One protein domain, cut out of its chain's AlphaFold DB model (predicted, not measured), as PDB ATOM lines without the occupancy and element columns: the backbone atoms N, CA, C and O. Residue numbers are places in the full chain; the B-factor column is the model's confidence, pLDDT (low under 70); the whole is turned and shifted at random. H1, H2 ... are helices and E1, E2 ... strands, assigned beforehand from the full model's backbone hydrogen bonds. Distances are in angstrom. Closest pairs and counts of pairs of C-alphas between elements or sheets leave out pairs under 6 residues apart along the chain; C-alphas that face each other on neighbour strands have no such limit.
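AT A GLANCE: This is residues 377 to 470 of the 591 residues of an uncharacterized protein of Parashewanella curva (UniProt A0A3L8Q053). Three small sheets make the sides of a short three-sided stack of turns: the chain passes from E5 round through E6, E7, E8 and E9, so that strands of later turns lie beside those of earlier ones. H2 packs at one end of this stack, by E1, E2 and E4, and the small H1 packs on H2 farther out; the strands are short, and the turns are incomplete. The printed part has 94 residues with two named helices, then nine named strands, in the order H1, H2, E1 to E9. The sheets are E4, E5, E3, E8 and E1, E2, E7, both mixed, and E6, E9, parallel; the class is mixed, helices and strands. The whole is compact, with a radius of gyration of the C-alphas of 11.7 A and spans of 29 by 26 by 25 A.

HOW THE PARTS SIT: In the largest sheet, E4, residues 432 to 435, and E5, residues 438 to 442, form an antiparallel hairpin; N 433 and O 440 are 2.9 A apart. E5 is parallel to E3, residues 421 to 425, with N 423 and O 439 at 2.8 A. E3 is parallel to E8, residues 456 to 459, with N 457 and O 422 at 2.8 A. E6, residues 445 to 447, is parallel to E9, residues 463 to 465, with N 465 and O 446 at 2.8 A. E6 runs on into E7, residues 449 to 451, at 82 degrees. E7 is parallel to E2, residues 414 to 416, with N 415 and O 449 at 2.8 A. E2 forms an antiparallel hairpin with E1, residues 409 to 411, with N 409 and O 416 at 2.9 A. Residues 468 to 469 pair in parallel with 450 to 451 of E7. H2, residues 388 to 401, is on the sheet E1 E2 E7, making two layers, a helix on one face of a sheet; its height is 10.5 A. It runs along the strands, at 26 degrees to E1 on the local plane, and the closest C-alphas of H2 and E1, those of Tyr 392 and Lys 410, are 6.9 A apart. H1, residues 377 to 380, touches H2, closest at the C-alphas of Val 379 and Arg 394, 6.0 A. Every O i to N i+4 pair in H2 is within hydrogen-bond range; H1 is too short for one.

IN THESE COORDINATES: H1 begins at C-alpha 377, (-44.671, 37.899, -34.213). H2 spans 20.0 A, E5 13.3 A, E3 12.9 A, E4 10.3 A and E8 10.0 A. E9 ends at C-alpha 465, (-39.814, 17.876, -16.512).

THE WHOLE: The C-alphas of Asp 403 and Gly 461, the two farthest apart, are 31.9 A apart. The printed part has no cut and no long link. The mean pLDDT of the printed part is 91.1; residues 403 to 406 are under 70.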
ATOM      1  N   ALA A 377     -45.890  38.060 -33.428       92.56
ATOM      2  CA  ALA A 377     -44.671  37.899 -34.213       92.56
ATOM      3  C   ALA A 377     -43.571  37.230 -33.379       92.56
ATOM      4  O   ALA A 377     -42.906  36.318 -33.879       92.56
ATOM      5  N   ALA A 378     -43.449  37.601 -32.101       96.44
ATOM      6  CA  ALA A 378     -42.539  36.951 -31.160       96.44
ATOM      7  C   ALA A 378     -42.886  35.463 -30.986       96.44
ATOM      8  O   ALA A 378     -42.019  34.601 -31.144       96.44
ATOM      9  N   VAL A 379     -44.172  35.138 -30.804       96.69
ATOM     10  CA  VAL A 379     -44.641  33.742 -30.739       96.69
ATOM     11  C   VAL A 379     -44.416  32.989 -32.049       96.69
ATOM     12  O   VAL A 379     -44.085  31.801 -32.043       96.69
ATOM     13  N   ALA A 380     -44.567  33.651 -33.202       94.44
ATOM     14  CA  ALA A 380     -44.270  33.045 -34.502       94.44
ATOM     15  C   ALA A 380     -42.794  32.642 -34.629       94.44
ATOM     16  O   ALA A 380     -42.495  31.645 -35.290       94.44
ATOM     17  N   ALA A 381     -41.908  33.429 -34.014       97.06
ATOM     18  CA  ALA A 381     -40.461  33.318 -34.104       97.06
ATOM     19  C   ALA A 381     -39.842  32.345 -33.086       97.06
ATOM     20  O   ALA A 381     -38.630  32.128 -33.125       97.06
ATOM     21  N   TYR A 382     -40.634  31.735 -32.195       98.31
ATOM     22  CA  TYR A 382     -40.137  30.704 -31.285       98.31
ATOM     23  C   TYR A 382     -39.402  29.600 -32.053       98.31
ATOM     24  O   TYR A 382     -39.965  28.942 -32.926       98.31
ATOM     25  N   THR A 383     -38.135  29.381 -31.702       97.81
ATOM     26  CA  THR A 383     -37.289  28.327 -32.284       97.81
ATOM     27  C   THR A 383     -37.407  27.001 -31.537       97.81
ATOM     28  O   THR A 383     -37.070  25.958 -32.092       97.81
ATOM     29  N   THR A 384     -37.890  27.039 -30.294       97.94
ATOM     30  CA  THR A 384     -38.160  25.902 -29.402       97.94
ATOM     31  C   THR A 384     -39.389  26.201 -28.543       97.94
ATOM     32  O   THR A 384     -39.743  27.365 -28.341       97.94
ATOM     33  N   ILE A 385     -40.046  25.145 -28.060       98.31
ATOM     34  CA  ILE A 385     -41.235  25.197 -27.201       98.31
ATOM     35  C   ILE A 385     -40.926  24.412 -25.920       98.31
ATOM     36  O   ILE A 385     -41.409  23.308 -25.696       98.31
ATOM     37  N   GLU A 386     -40.026  24.952 -25.107       97.50
ATOM     38  CA  GLU A 386     -39.444  24.259 -23.950       97.50
ATOM     39  C   GLU A 386     -40.275  24.336 -22.661       97.50
ATOM     40  O   GLU A 386     -39.867  23.794 -21.636       97.50
ATOM     41  N   ASN A 387     -41.429  25.005 -22.672       97.88
ATOM     42  CA  ASN A 387     -42.309  25.085 -21.509       97.88
ATOM     43  C   ASN A 387     -43.792  25.202 -21.892       97.88
ATOM     44  O   ASN A 387     -44.134  25.494 -23.042       97.88
ATOM     45  N   SER A 388     -44.674  24.978 -20.916       97.38
ATOM     46  CA  SER A 388     -46.128  25.026 -21.114       97.38
ATOM     47  C   SER A 388     -46.660  26.407 -21.509       97.38
ATOM     48  O   SER A 388     -47.634  26.479 -22.250       97.38
ATOM     49  N   ALA A 389     -46.022  27.504 -21.097       97.19
ATOM     50  CA  ALA A 389     -46.433  28.849 -21.504       97.19
ATOM     51  C   ALA A 389     -46.231  29.066 -23.015       97.19
ATOM     52  O   ALA A 389     -47.188  29.335 -23.738       97.19
ATOM     53  N   LYS A 390     -45.026  28.780 -23.530       98.00
ATOM     54  CA  LYS A 390     -44.731  28.827 -24.970       98.00
ATOM     55  C   LYS A 390     -45.590  27.863 -25.779       98.00
ATOM     56  O   LYS A 390     -45.945  28.171 -26.915       98.00
ATOM     57  N   PHE A 391     -45.904  26.693 -25.216       97.25
ATOM     58  CA  PHE A 391     -46.811  25.737 -25.847       97.25
ATOM     59  C   PHE A 391     -48.185  26.366 -26.048       97.25
ATOM     60  O   PHE A 391     -48.706  26.357 -27.164       97.25
ATOM     61  N   TYR A 392     -48.750  26.929 -24.980       96.12
ATOM     62  CA  TYR A 392     -50.077  27.525 -25.000       96.12
ATOM     63  C   TYR A 392     -50.152  28.717 -25.957       96.12
ATOM     64  O   TYR A 392     -50.979  28.702 -26.869       96.12
ATOM     65  N   ASP A 393     -49.215  29.664 -25.843       95.88
ATOM     66  CA  ASP A 393     -49.095  30.820 -26.740       95.88
ATOM     67  C   ASP A 393     -49.064  30.370 -28.215       95.88
ATOM     68  O   ASP A 393     -49.802  30.868 -29.072       95.88
ATOM     69  N   ARG A 394     -48.244  29.357 -28.532       94.75
ATOM     70  CA  ARG A 394     -48.081  28.885 -29.911       94.75
ATOM     71  C   ARG A 394     -49.325  28.190 -30.456       94.75
ATOM     72  O   ARG A 394     -49.645  28.385 -31.633       94.75
ATOM     73  N   VAL A 395     -50.036  27.426 -29.626       92.25
ATOM     74  CA  VAL A 395     -51.309  26.800 -30.009       92.25
ATOM     75  C   VAL A 395     -52.397  27.849 -30.223       92.25
ATOM     76  O   VAL A 395     -53.051  27.818 -31.268       92.25
ATOM     77  N   LYS A 396     -52.554  28.814 -29.307       89.75
ATOM     78  CA  LYS A 396     -53.537  29.905 -29.439       89.75
ATOM     79  C   LYS A 396     -53.296  30.715 -30.706       89.75
ATOM     80  O   LYS A 396     -54.235  30.982 -31.456       89.75
ATOM     81  N   LYS A 397     -52.033  31.015 -31.019       90.31
ATOM     82  CA  LYS A 397     -51.672  31.657 -32.287       90.31
ATOM     83  C   LYS A 397     -52.049  30.792 -33.492       90.31
ATOM     84  O   LYS A 397     -52.626  31.296 -34.453       90.31
ATOM     85  N   ASN A 398     -51.724  29.499 -33.463       89.19
ATOM     86  CA  ASN A 398     -52.052  28.596 -34.565       89.19
ATOM     87  C   ASN A 398     -53.564  28.527 -34.819       89.19
ATOM     88  O   ASN A 398     -53.965  28.513 -35.979       89.19
ATOM     89  N   TRP A 399     -54.382  28.513 -33.767       84.94
ATOM     90  CA  TRP A 399     -55.844  28.533 -33.866       84.94
ATOM     91  C   TRP A 399     -56.385  29.853 -34.433       84.94
ATOM     92  O   TRP A 399     -57.265  29.848 -35.298       84.94
ATOM     93  N   ALA A 400     -55.821  30.987 -34.010       82.81
ATOM     94  CA  ALA A 400     -56.174  32.286 -34.578       82.81
ATOM     95  C   ALA A 400     -55.914  32.336 -36.099       82.81
ATOM     96  O   ALA A 400     -56.723  32.890 -36.845       82.81
ATOM     97  N   ASP A 401     -54.832  31.704 -36.571       83.69
ATOM     98  CA  ASP A 401     -54.440  31.703 -37.988       83.69
ATOM     99  C   ASP A 401     -55.105  30.594 -38.833       83.69
ATOM    100  O   ASP A 401     -55.316  30.777 -40.039       83.69
ATOM    101  N   ASN A 402     -55.443  29.443 -38.239       79.62
ATOM    102  CA  ASN A 402     -55.841  28.229 -38.963       79.62
ATOM    103  C   ASN A 402     -57.203  27.680 -38.515       79.62
ATOM    104  O   ASN A 402     -57.557  27.707 -37.345       79.62
ATOM    105  N   ASP A 403     -57.957  27.107 -39.460       66.50
ATOM    106  CA  ASP A 403     -59.287  26.505 -39.226       66.50
ATOM    107  C   ASP A 403     -59.251  25.128 -38.541       66.50
ATOM    108  O   ASP A 403     -60.286  24.479 -38.408       66.50
ATOM    109  N   SER A 404     -58.079  24.657 -38.112       61.34
ATOM    110  CA  SER A 404     -57.943  23.389 -37.399       61.34
ATOM    111  C   SER A 404     -58.107  23.621 -35.899       61.34
ATOM    112  O   SER A 404     -57.177  24.091 -35.238       61.34
ATOM    113  N   GLN A 405     -59.286  23.287 -35.381       59.78
ATOM    114  CA  GLN A 405     -59.541  23.242 -33.948       59.78
ATOM    115  C   GLN A 405     -58.968  21.958 -33.369       59.78
ATOM    116  O   GLN A 405     -59.349  20.849 -33.749       59.78
ATOM    117  N   PRO A 406     -58.036  22.130 -32.441       57.19
ATOM    118  CA  PRO A 406     -58.309  21.539 -31.146       57.19
ATOM    119  C   PRO A 406     -58.061  22.539 -30.016       57.19
ATOM    120  O   PRO A 406     -57.023  23.207 -29.969       57.19
ATOM    121  N   THR A 407     -59.017  22.643 -29.098       72.00
ATOM    122  CA  THR A 407     -58.875  23.483 -27.915       72.00
ATOM    123  C   THR A 407     -57.930  22.821 -26.930       72.00
ATOM    124  O   THR A 407     -58.238  21.822 -26.287       72.00
ATOM    125  N   VAL A 408     -56.735  23.393 -26.840       88.44
ATOM    126  CA  VAL A 408     -55.818  23.138 -25.737       88.44
ATOM    127  C   VAL A 408     -56.182  24.106 -24.622       88.44
ATOM    128  O   VAL A 408     -56.256  25.313 -24.858       88.44
ATOM    129  N   ALA A 409     -56.384  23.589 -23.416       91.12
ATOM    130  CA  ALA A 409     -56.531  24.392 -22.211       91.12
ATOM    131  C   ALA A 409     -55.222  24.391 -21.415       91.12
ATOM    132  O   ALA A 409     -54.388  23.488 -21.539       91.12
ATOM    133  N   LYS A 410     -55.032  25.411 -20.579       93.56
ATOM    134  CA  LYS A 410     -53.900  25.487 -19.659       93.56
ATOM    135  C   LYS A 410     -54.391  25.856 -18.272       93.56
ATOM    136  O   LYS A 410     -55.143  26.808 -18.107       93.56
ATOM    137  N   GLN A 411     -53.914  25.111 -17.285       92.31
ATOM    138  CA  GLN A 411     -54.082  25.425 -15.873       92.31
ATOM    139  C   GLN A 411     -52.709  25.338 -15.212       92.31
ATOM    140  O   GLN A 411     -52.069  24.284 -15.231       92.31
ATOM    141  N   ASP A 412     -52.233  26.459 -14.672       90.94
ATOM    142  CA  ASP A 412     -50.883  26.594 -14.121       90.94
ATOM    143  C   ASP A 412     -49.813  26.121 -15.120       90.94
ATOM    144  O   ASP A 412     -49.734  26.632 -16.240       90.94
ATOM    145  N   SER A 413     -48.988  25.141 -14.746       92.12
ATOM    146  CA  SER A 413     -47.970  24.537 -15.607       92.12
ATOM    147  C   SER A 413     -48.477  23.353 -16.440       92.12
ATOM    148  O   SER A 413     -47.664  22.729 -17.124       92.12
ATOM    149  N   THR A 414     -49.769  23.024 -16.377       93.56
ATOM    150  CA  THR A 414     -50.366  21.856 -17.038       93.56
ATOM    151  C   THR A 414     -51.069  22.248 -18.330       93.56
ATOM    152  O   THR A 414     -51.951  23.105 -18.331       93.56
ATOM    153  N   ILE A 415     -50.697  21.582 -19.420       96.44
ATOM    154  CA  ILE A 415     -51.390  21.610 -20.708       96.44
ATOM    155  C   ILE A 415     -52.409  20.475 -20.739       96.44
ATOM    156  O   ILE A 415     -52.019  19.317 -20.621       96.44
ATOM    157  N   ASP A 416     -53.689  20.789 -20.931       94.88
ATOM    158  CA  ASP A 416     -54.721  19.805 -21.264       94.88
ATOM    159  C   ASP A 416     -54.975  19.858 -22.775       94.88
ATOM    160  O   ASP A 416     -55.515  20.834 -23.297       94.88
ATOM    161  N   ALA A 417     -54.515  18.833 -23.488       93.31
ATOM    162  CA  ALA A 417     -54.589  18.741 -24.940       93.31
ATOM    163  C   ALA A 417     -55.812  17.952 -25.446       93.31
ATOM    164  O   ALA A 417     -55.881  17.631 -26.636       93.31
ATOM    165  N   GLY A 418     -56.771  17.616 -24.572       92.25
ATOM    166  CA  GLY A 418     -58.010  16.948 -24.970       92.25
ATOM    167  C   GLY A 418     -57.759  15.574 -25.597       92.25
ATOM    168  O   GLY A 418     -57.264  14.668 -24.933       92.25
ATOM    169  N   SER A 419     -58.120  15.389 -26.867       91.69
ATOM    170  CA  SER A 419     -57.910  14.141 -27.624       91.69
ATOM    171  C   SER A 419     -56.655  14.128 -28.498       91.69
ATOM    172  O   SER A 419     -56.435  13.171 -29.242       91.69
ATOM    173  N   LEU A 420     -55.826  15.173 -28.447       93.38
ATOM    174  CA  LEU A 420     -54.667  15.297 -29.324       93.38
ATOM    175  C   LEU A 420     -53.502  14.413 -28.906       93.38
ATOM    176  O   LEU A 420     -53.164  14.301 -27.728       93.38
ATOM    177  N   ASN A 421     -52.796  13.895 -29.905       94.75
ATOM    178  CA  ASN A 421     -51.481  13.315 -29.688       94.75
ATOM    179  C   ASN A 421     -50.432  14.428 -29.599       94.75
ATOM    180  O   ASN A 421     -50.453  15.374 -30.392       94.75
ATOM    181  N   ILE A 422     -49.472  14.286 -28.689       96.25
ATOM    182  CA  ILE A 422     -48.352  15.214 -28.532       96.25
ATOM    183  C   ILE A 422     -47.048  14.493 -28.853       96.25
ATOM    184  O   ILE A 422     -46.726  13.467 -28.265       96.25
ATOM    185  N   VAL A 423     -46.256  15.051 -29.761       97.38
ATOM    186  CA  VAL A 423     -44.895  14.599 -30.051       97.38
ATOM    187  C   VAL A 423     -43.923  15.669 -29.580       97.38
ATOM    188  O   VAL A 423     -43.966  16.805 -30.049       97.38
ATOM    189  N   ILE A 424     -43.016  15.301 -28.681       97.38
ATOM    190  CA  ILE A 424     -41.914  16.162 -28.247       97.38
ATOM    191  C   ILE A 424     -40.639  15.613 -28.860       97.38
ATOM    192  O   ILE A 424     -40.243  14.481 -28.586       97.38
ATOM    193  N   ASN A 425     -40.015  16.403 -29.726       96.81
ATOM    194  CA  ASN A 425     -38.876  15.962 -30.516       96.81
ATOM    195  C   ASN A 425     -37.739  16.984 -30.428       96.81
ATOM    196  O   ASN A 425     -37.871  18.119 -30.883       96.81
ATOM    197  N   ALA A 426     -36.595  16.571 -29.883       95.31
ATOM    198  CA  ALA A 426     -35.449  17.457 -29.674       95.31
ATOM    199  C   ALA A 426     -34.851  18.013 -30.982       95.31
ATOM    200  O   ALA A 426     -34.233  19.078 -30.983       95.31
ATOM    201  N   THR A 427     -35.044  17.317 -32.105       96.75
ATOM    202  CA  THR A 427     -34.435  17.634 -33.405       96.75
ATOM    203  C   THR A 427     -35.460  17.963 -34.489       96.75
ATOM    204  O   THR A 427     -35.114  17.984 -35.670       96.75
ATOM    205  N   ALA A 428     -36.710  18.265 -34.118       97.38
ATOM    206  CA  ALA A 428     -37.720  18.693 -35.082       97.38
ATOM    207  C   ALA A 428     -37.231  19.892 -35.919       97.38
ATOM    208  O   ALA A 428     -36.561  20.808 -35.421       97.38
ATOM    209  N   SER A 429     -37.562  19.877 -37.214       95.81
ATOM    210  CA  SER A 429     -37.206  20.948 -38.151       95.81
ATOM    211  C   SER A 429     -37.930  22.251 -37.811       95.81
ATOM    212  O   SER A 429     -37.306  23.308 -37.777       95.81
ATOM    213  N   ASN A 430     -39.218  22.153 -37.479       96.75
ATOM    214  CA  ASN A 430     -40.055  23.267 -37.048       96.75
ATOM    215  C   ASN A 430     -40.242  23.250 -35.528       96.75
ATOM    216  O   ASN A 430     -40.368  22.184 -34.929       96.75
ATOM    217  N   ALA A 431     -40.320  24.435 -34.915       97.62
ATOM    218  CA  ALA A 431     -40.574  24.559 -33.479       97.62
ATOM    219  C   ALA A 431     -41.960  24.041 -33.066       97.62
ATOM    220  O   ALA A 431     -42.127  23.515 -31.969       97.62
ATOM    221  N   PHE A 432     -42.937  24.187 -33.961       96.50
ATOM    222  CA  PHE A 432     -44.319  23.768 -33.782       96.50
ATOM    223  C   PHE A 432     -44.897  23.332 -35.128       96.50
ATOM    224  O   PHE A 432     -44.688  24.007 -36.139       96.50
ATOM    225  N   ALA A 433     -45.639  22.232 -35.136       94.38
ATOM    226  CA  ALA A 433     -46.426  21.789 -36.276       94.38
ATOM    227  C   ALA A 433     -47.679  21.055 -35.795       94.38
ATOM    228  O   ALA A 433     -47.633  20.332 -34.801       94.38
ATOM    229  N   ILE A 434     -48.778  21.199 -36.534       91.94
ATOM    230  CA  ILE A 434     -49.983  20.388 -36.360       91.94
ATOM    231  C   ILE A 434     -50.273  19.650 -37.666       91.94
ATOM    232  O   ILE A 434     -50.227  20.238 -38.744       91.94
ATOM    233  N   SER A 435     -50.527  18.349 -37.576       90.94
ATOM    234  CA  SER A 435     -50.887  17.521 -38.727       90.94
ATOM    235  C   SER A 435     -51.902  16.473 -38.295       90.94
ATOM    236  O   SER A 435     -51.596  15.602 -37.480       90.94
ATOM    237  N   GLY A 436     -53.119  16.558 -38.836       89.75
ATOM    238  CA  GLY A 436     -54.239  15.742 -38.370       89.75
ATOM    239  C   GLY A 436     -54.506  15.983 -36.882       89.75
ATOM    240  O   GLY A 436     -54.698  17.121 -36.469       89.75
ATOM    241  N   ASN A 437     -54.472  14.913 -36.086       91.06
ATOM    242  CA  ASN A 437     -54.724  14.937 -34.640       91.06
ATOM    243  C   ASN A 437     -53.440  15.027 -33.786       91.06
ATOM    244  O   ASN A 437     -53.462  14.702 -32.601       91.06
ATOM    245  N   THR A 438     -52.298  15.390 -34.382       94.00
ATOM    246  CA  THR A 438     -50.998  15.380 -33.697       94.00
ATOM    247  C   THR A 438     -50.360  16.764 -33.691       94.00
ATOM    248  O   THR A 438     -50.126  17.349 -34.752       94.00
ATOM    249  N   ILE A 439     -50.007  17.248 -32.499       95.88
ATOM    250  CA  ILE A 439     -49.133  18.406 -32.296       95.88
ATOM    251  C   ILE A 439     -47.701  17.904 -32.128       95.88
ATOM    252  O   ILE A 439     -47.430  17.057 -31.283       95.88
ATOM    253  N   THR A 440     -46.767  18.444 -32.906       97.19
ATOM    254  CA  THR A 440     -45.327  18.223 -32.733       97.19
ATOM    255  C   THR A 440     -44.664  19.505 -32.261       97.19
ATOM    256  O   THR A 440     -44.806  20.544 -32.907       97.19
ATOM    257  N   ILE A 441     -43.905  19.425 -31.169       98.25
ATOM    258  CA  ILE A 441     -43.108  20.532 -30.644       98.25
ATOM    259  C   ILE A 441     -41.620  20.193 -30.601       98.25
ATOM    260  O   ILE A 441     -41.222  19.058 -30.321       98.25
ATOM    261  N   LYS A 442     -40.789  21.209 -30.845       98.56
ATOM    262  CA  LYS A 442     -39.338  21.107 -30.697       98.56
ATOM    263  C   LYS A 442     -38.907  21.465 -29.282       98.56
ATOM    264  O   LYS A 442     -38.912  22.642 -28.918       98.56
ATOM    265  N   ALA A 443     -38.474  20.470 -28.518       97.94
ATOM    266  CA  ALA A 443     -37.857  20.671 -27.212       97.94
ATOM    267  C   ALA A 443     -36.969  19.479 -26.836       97.94
ATOM    268  O   ALA A 443     -37.362  18.328 -27.012       97.94
ATOM    269  N   SER A 444     -35.780  19.754 -26.293       94.38
ATOM    270  CA  SER A 444     -34.939  18.726 -25.660       94.38
ATOM    271  C   SER A 444     -35.436  18.391 -24.254       94.38
ATOM    272  O   SER A 444     -35.442  17.234 -23.846       94.38
ATOM    273  N   ILE A 445     -35.888  19.410 -23.525       92.69
ATOM    274  CA  ILE A 445     -36.535  19.288 -22.223       92.69
ATOM    275  C   ILE A 445     -37.771  20.180 -22.274       92.69
ATOM    276  O   ILE A 445     -37.650  21.379 -22.524       92.69
ATOM    277  N   PHE A 446     -38.949  19.604 -22.067       96.50
ATOM    278  CA  PHE A 446     -40.188  20.357 -21.899       96.50
ATOM    279  C   PHE A 446     -40.499  20.504 -20.410       96.50
ATOM    280  O   PHE A 446     -40.604  19.506 -19.703       96.50
ATOM    281  N   THR A 447     -40.640  21.735 -19.928       95.00
ATOM    282  CA  THR A 447     -40.946  22.046 -18.526       95.00
ATOM    283  C   THR A 447     -42.436  22.328 -18.361       95.00
ATOM    284  O   THR A 447     -42.960  23.300 -18.907       95.00
ATOM    285  N   GLY A 448     -43.119  21.484 -17.596       92.06
ATOM    286  CA  GLY A 448     -44.567  21.522 -17.409       92.06
ATOM    287  C   GLY A 448     -45.194  20.136 -17.516       92.06
ATOM    288  O   GLY A 448     -44.545  19.165 -17.907       92.06
ATOM    289  N   SER A 449     -46.474  20.056 -17.171       91.06
ATOM    290  CA  SER A 449     -47.249  18.819 -17.239       91.06
ATOM    291  C   SER A 449     -48.108  18.772 -18.499       91.06
ATOM    292  O   SER A 449     -48.512  19.810 -19.022       91.06
ATOM    293  N   ILE A 450     -48.395  17.568 -18.986       93.38
ATOM    294  CA  ILE A 450     -49.250  17.320 -20.150       93.38
ATOM    295  C   ILE A 450     -50.318  16.313 -19.751       93.38
ATOM    296  O   ILE A 450     -50.009  15.243 -19.235       93.38
ATOM    297  N   LYS A 451     -51.568  16.650 -20.031       91.94
ATOM    298  CA  LYS A 451     -52.730  15.785 -19.899       91.94
ATOM    299  C   LYS A 451     -53.399  15.666 -21.263       91.94
ATOM    300  O   LYS A 451     -53.616  16.664 -21.939       91.94
ATOM    301  N   THR A 452     -53.692  14.448 -21.688       92.56
ATOM    302  CA  THR A 452     -54.392  14.151 -22.936       92.56
ATOM    303  C   THR A 452     -55.070  12.783 -22.842       92.56
ATOM    304  O   THR A 452     -54.725  11.948 -22.012       92.56
ATOM    305  N   THR A 453     -56.065  12.550 -23.687       90.88
ATOM    306  CA  THR A 453     -56.648  11.230 -23.961       90.88
ATOM    307  C   THR A 453     -56.094  10.613 -25.249       90.88
ATOM    308  O   THR A 453     -56.443   9.482 -25.572       90.88
ATOM    309  N   GLY A 454     -55.237  11.339 -25.981       90.69
ATOM    310  CA  GLY A 454     -54.347  10.799 -27.012       90.69
ATOM    311  C   GLY A 454     -53.031  10.286 -26.416       90.69
ATOM    312  O   GLY A 454     -52.929  10.086 -25.209       90.69
ATOM    313  N   THR A 455     -52.004  10.096 -27.246       91.62
ATOM    314  CA  THR A 455     -50.670   9.648 -26.799       91.62
ATOM    315  C   THR A 455     -49.682  10.801 -26.660       91.62
ATOM    316  O   THR A 455     -49.732  11.772 -27.419       91.62
ATOM    317  N   VAL A 456     -48.717  10.674 -25.745       92.69
ATOM    318  CA  VAL A 456     -47.519  11.520 -25.718       92.69
ATOM    319  C   VAL A 456     -46.300  10.701 -26.140       92.69
ATOM    320  O   VAL A 456     -45.962   9.690 -25.536       92.69
ATOM    321  N   THR A 457     -45.614  11.137 -27.196       93.38
ATOM    322  CA  THR A 457     -44.414  10.479 -27.734       93.38
ATOM    323  C   THR A 457     -43.191  11.367 -27.545       93.38
ATOM    324  O   THR A 457     -43.157  12.503 -28.019       93.38
ATOM    325  N   LEU A 458     -42.152  10.832 -26.906       91.94
ATOM    326  CA  LEU A 458     -40.851  11.488 -26.771       91.94
ATOM    327  C   LEU A 458     -39.889  10.940 -27.834       91.94
ATOM    328  O   LEU A 458     -39.723   9.729 -27.958       91.94
ATOM    329  N   GLN A 459     -39.259  11.816 -28.618       88.81
ATOM    330  CA  GLN A 459     -38.369  11.439 -29.721       88.81
ATOM    331  C   GLN A 459     -37.002  12.111 -29.611       88.81
ATOM    332  O   GLN A 459     -36.874  13.230 -29.114       88.81
ATOM    333  N   ASN A 460     -35.977  11.441 -30.146       87.62
ATOM    334  CA  ASN A 460     -34.621  11.978 -30.302       87.62
ATOM    335  C   ASN A 460     -34.010  12.511 -28.995       87.62
ATOM    336  O   ASN A 460     -33.342  13.541 -28.986       87.62
ATOM    337  N   GLY A 461     -34.256  11.813 -27.883       80.50
ATOM    338  CA  GLY A 461     -33.738  12.192 -26.565       80.50
ATOM    339  C   GLY A 461     -34.506  13.325 -25.879       80.50
ATOM    340  O   GLY A 461     -34.022  13.854 -24.883       80.50
ATOM    341  N   ALA A 462     -35.685  13.706 -26.383       88.31
ATOM    342  CA  ALA A 462     -36.562  14.632 -25.681       88.31
ATOM    343  C   ALA A 462     -37.011  14.066 -24.325       88.31
ATOM    344  O   ALA A 462     -37.300  12.877 -24.190       88.31
ATOM    345  N   THR A 463     -37.121  14.939 -23.331       85.31
ATOM    346  CA  THR A 463     -37.611  14.612 -21.988       85.31
ATOM    347  C   THR A 463     -38.657  15.631 -21.535       85.31
ATOM    348  O   THR A 463     -38.777  16.716 -22.104       85.31
ATOM    349  N   VAL A 464     -39.435  15.284 -20.508       86.56
ATOM    350  CA  VAL A 464     -40.418  16.189 -19.890       86.56
ATOM    351  C   VAL A 464     -40.112  16.297 -18.403       86.56
ATOM    352  O   VAL A 464     -40.127  15.280 -17.712       86.56
ATOM    353  N   SER A 465     -39.892  17.517 -17.925       84.31
ATOM    354  CA  SER A 465     -39.814  17.876 -16.512       84.31
ATOM    355  C   SER A 465     -41.203  18.299 -16.024       84.31
ATOM    356  O   SER A 465     -41.608  19.453 -16.154       84.31
ATOM    357  N   GLY A 466     -41.965  17.312 -15.554       82.69
ATOM    358  CA  GLY A 466     -43.375  17.416 -15.171       82.69
ATOM    359  C   GLY A 466     -44.077  16.060 -15.270       82.69
ATOM    360  O   GLY A 466     -43.424  15.021 -15.435       82.69
ATOM    361  N   THR A 467     -45.404  16.041 -15.182       81.12
ATOM    362  CA  THR A 467     -46.207  14.812 -15.319       81.12
ATOM    363  C   THR A 467     -46.755  14.658 -16.737       81.12
ATOM    364  O   THR A 467     -47.047  15.642 -17.409       81.12
ATOM    365  N   ILE A 468     -46.880  13.416 -17.204       85.62
ATOM    366  CA  ILE A 468     -47.632  13.071 -18.413       85.62
ATOM    367  C   ILE A 468     -48.805  12.208 -17.963       85.62
ATOM    368  O   ILE A 468     -48.606  11.264 -17.203       85.62
ATOM    369  N   GLN A 469     -50.000  12.545 -18.426       85.44
ATOM    370  CA  GLN A 469     -51.194  11.722 -18.333       85.44
ATOM    371  C   GLN A 469     -51.731  11.559 -19.755       85.44
ATOM    372  O   GLN A 469     -52.158  12.541 -20.356       85.44
ATOM    373  N   ASP A 470     -51.666  10.350 -20.306       87.06
ATOM    374  CA  ASP A 470     -52.031  10.055 -21.694       87.06
ATOM    375  C   ASP A 470     -52.779   8.707 -21.814       87.06
ATOM    376  O   ASP A 470     -53.036   8.023 -20.817       87.06
TER     377      ASP A 470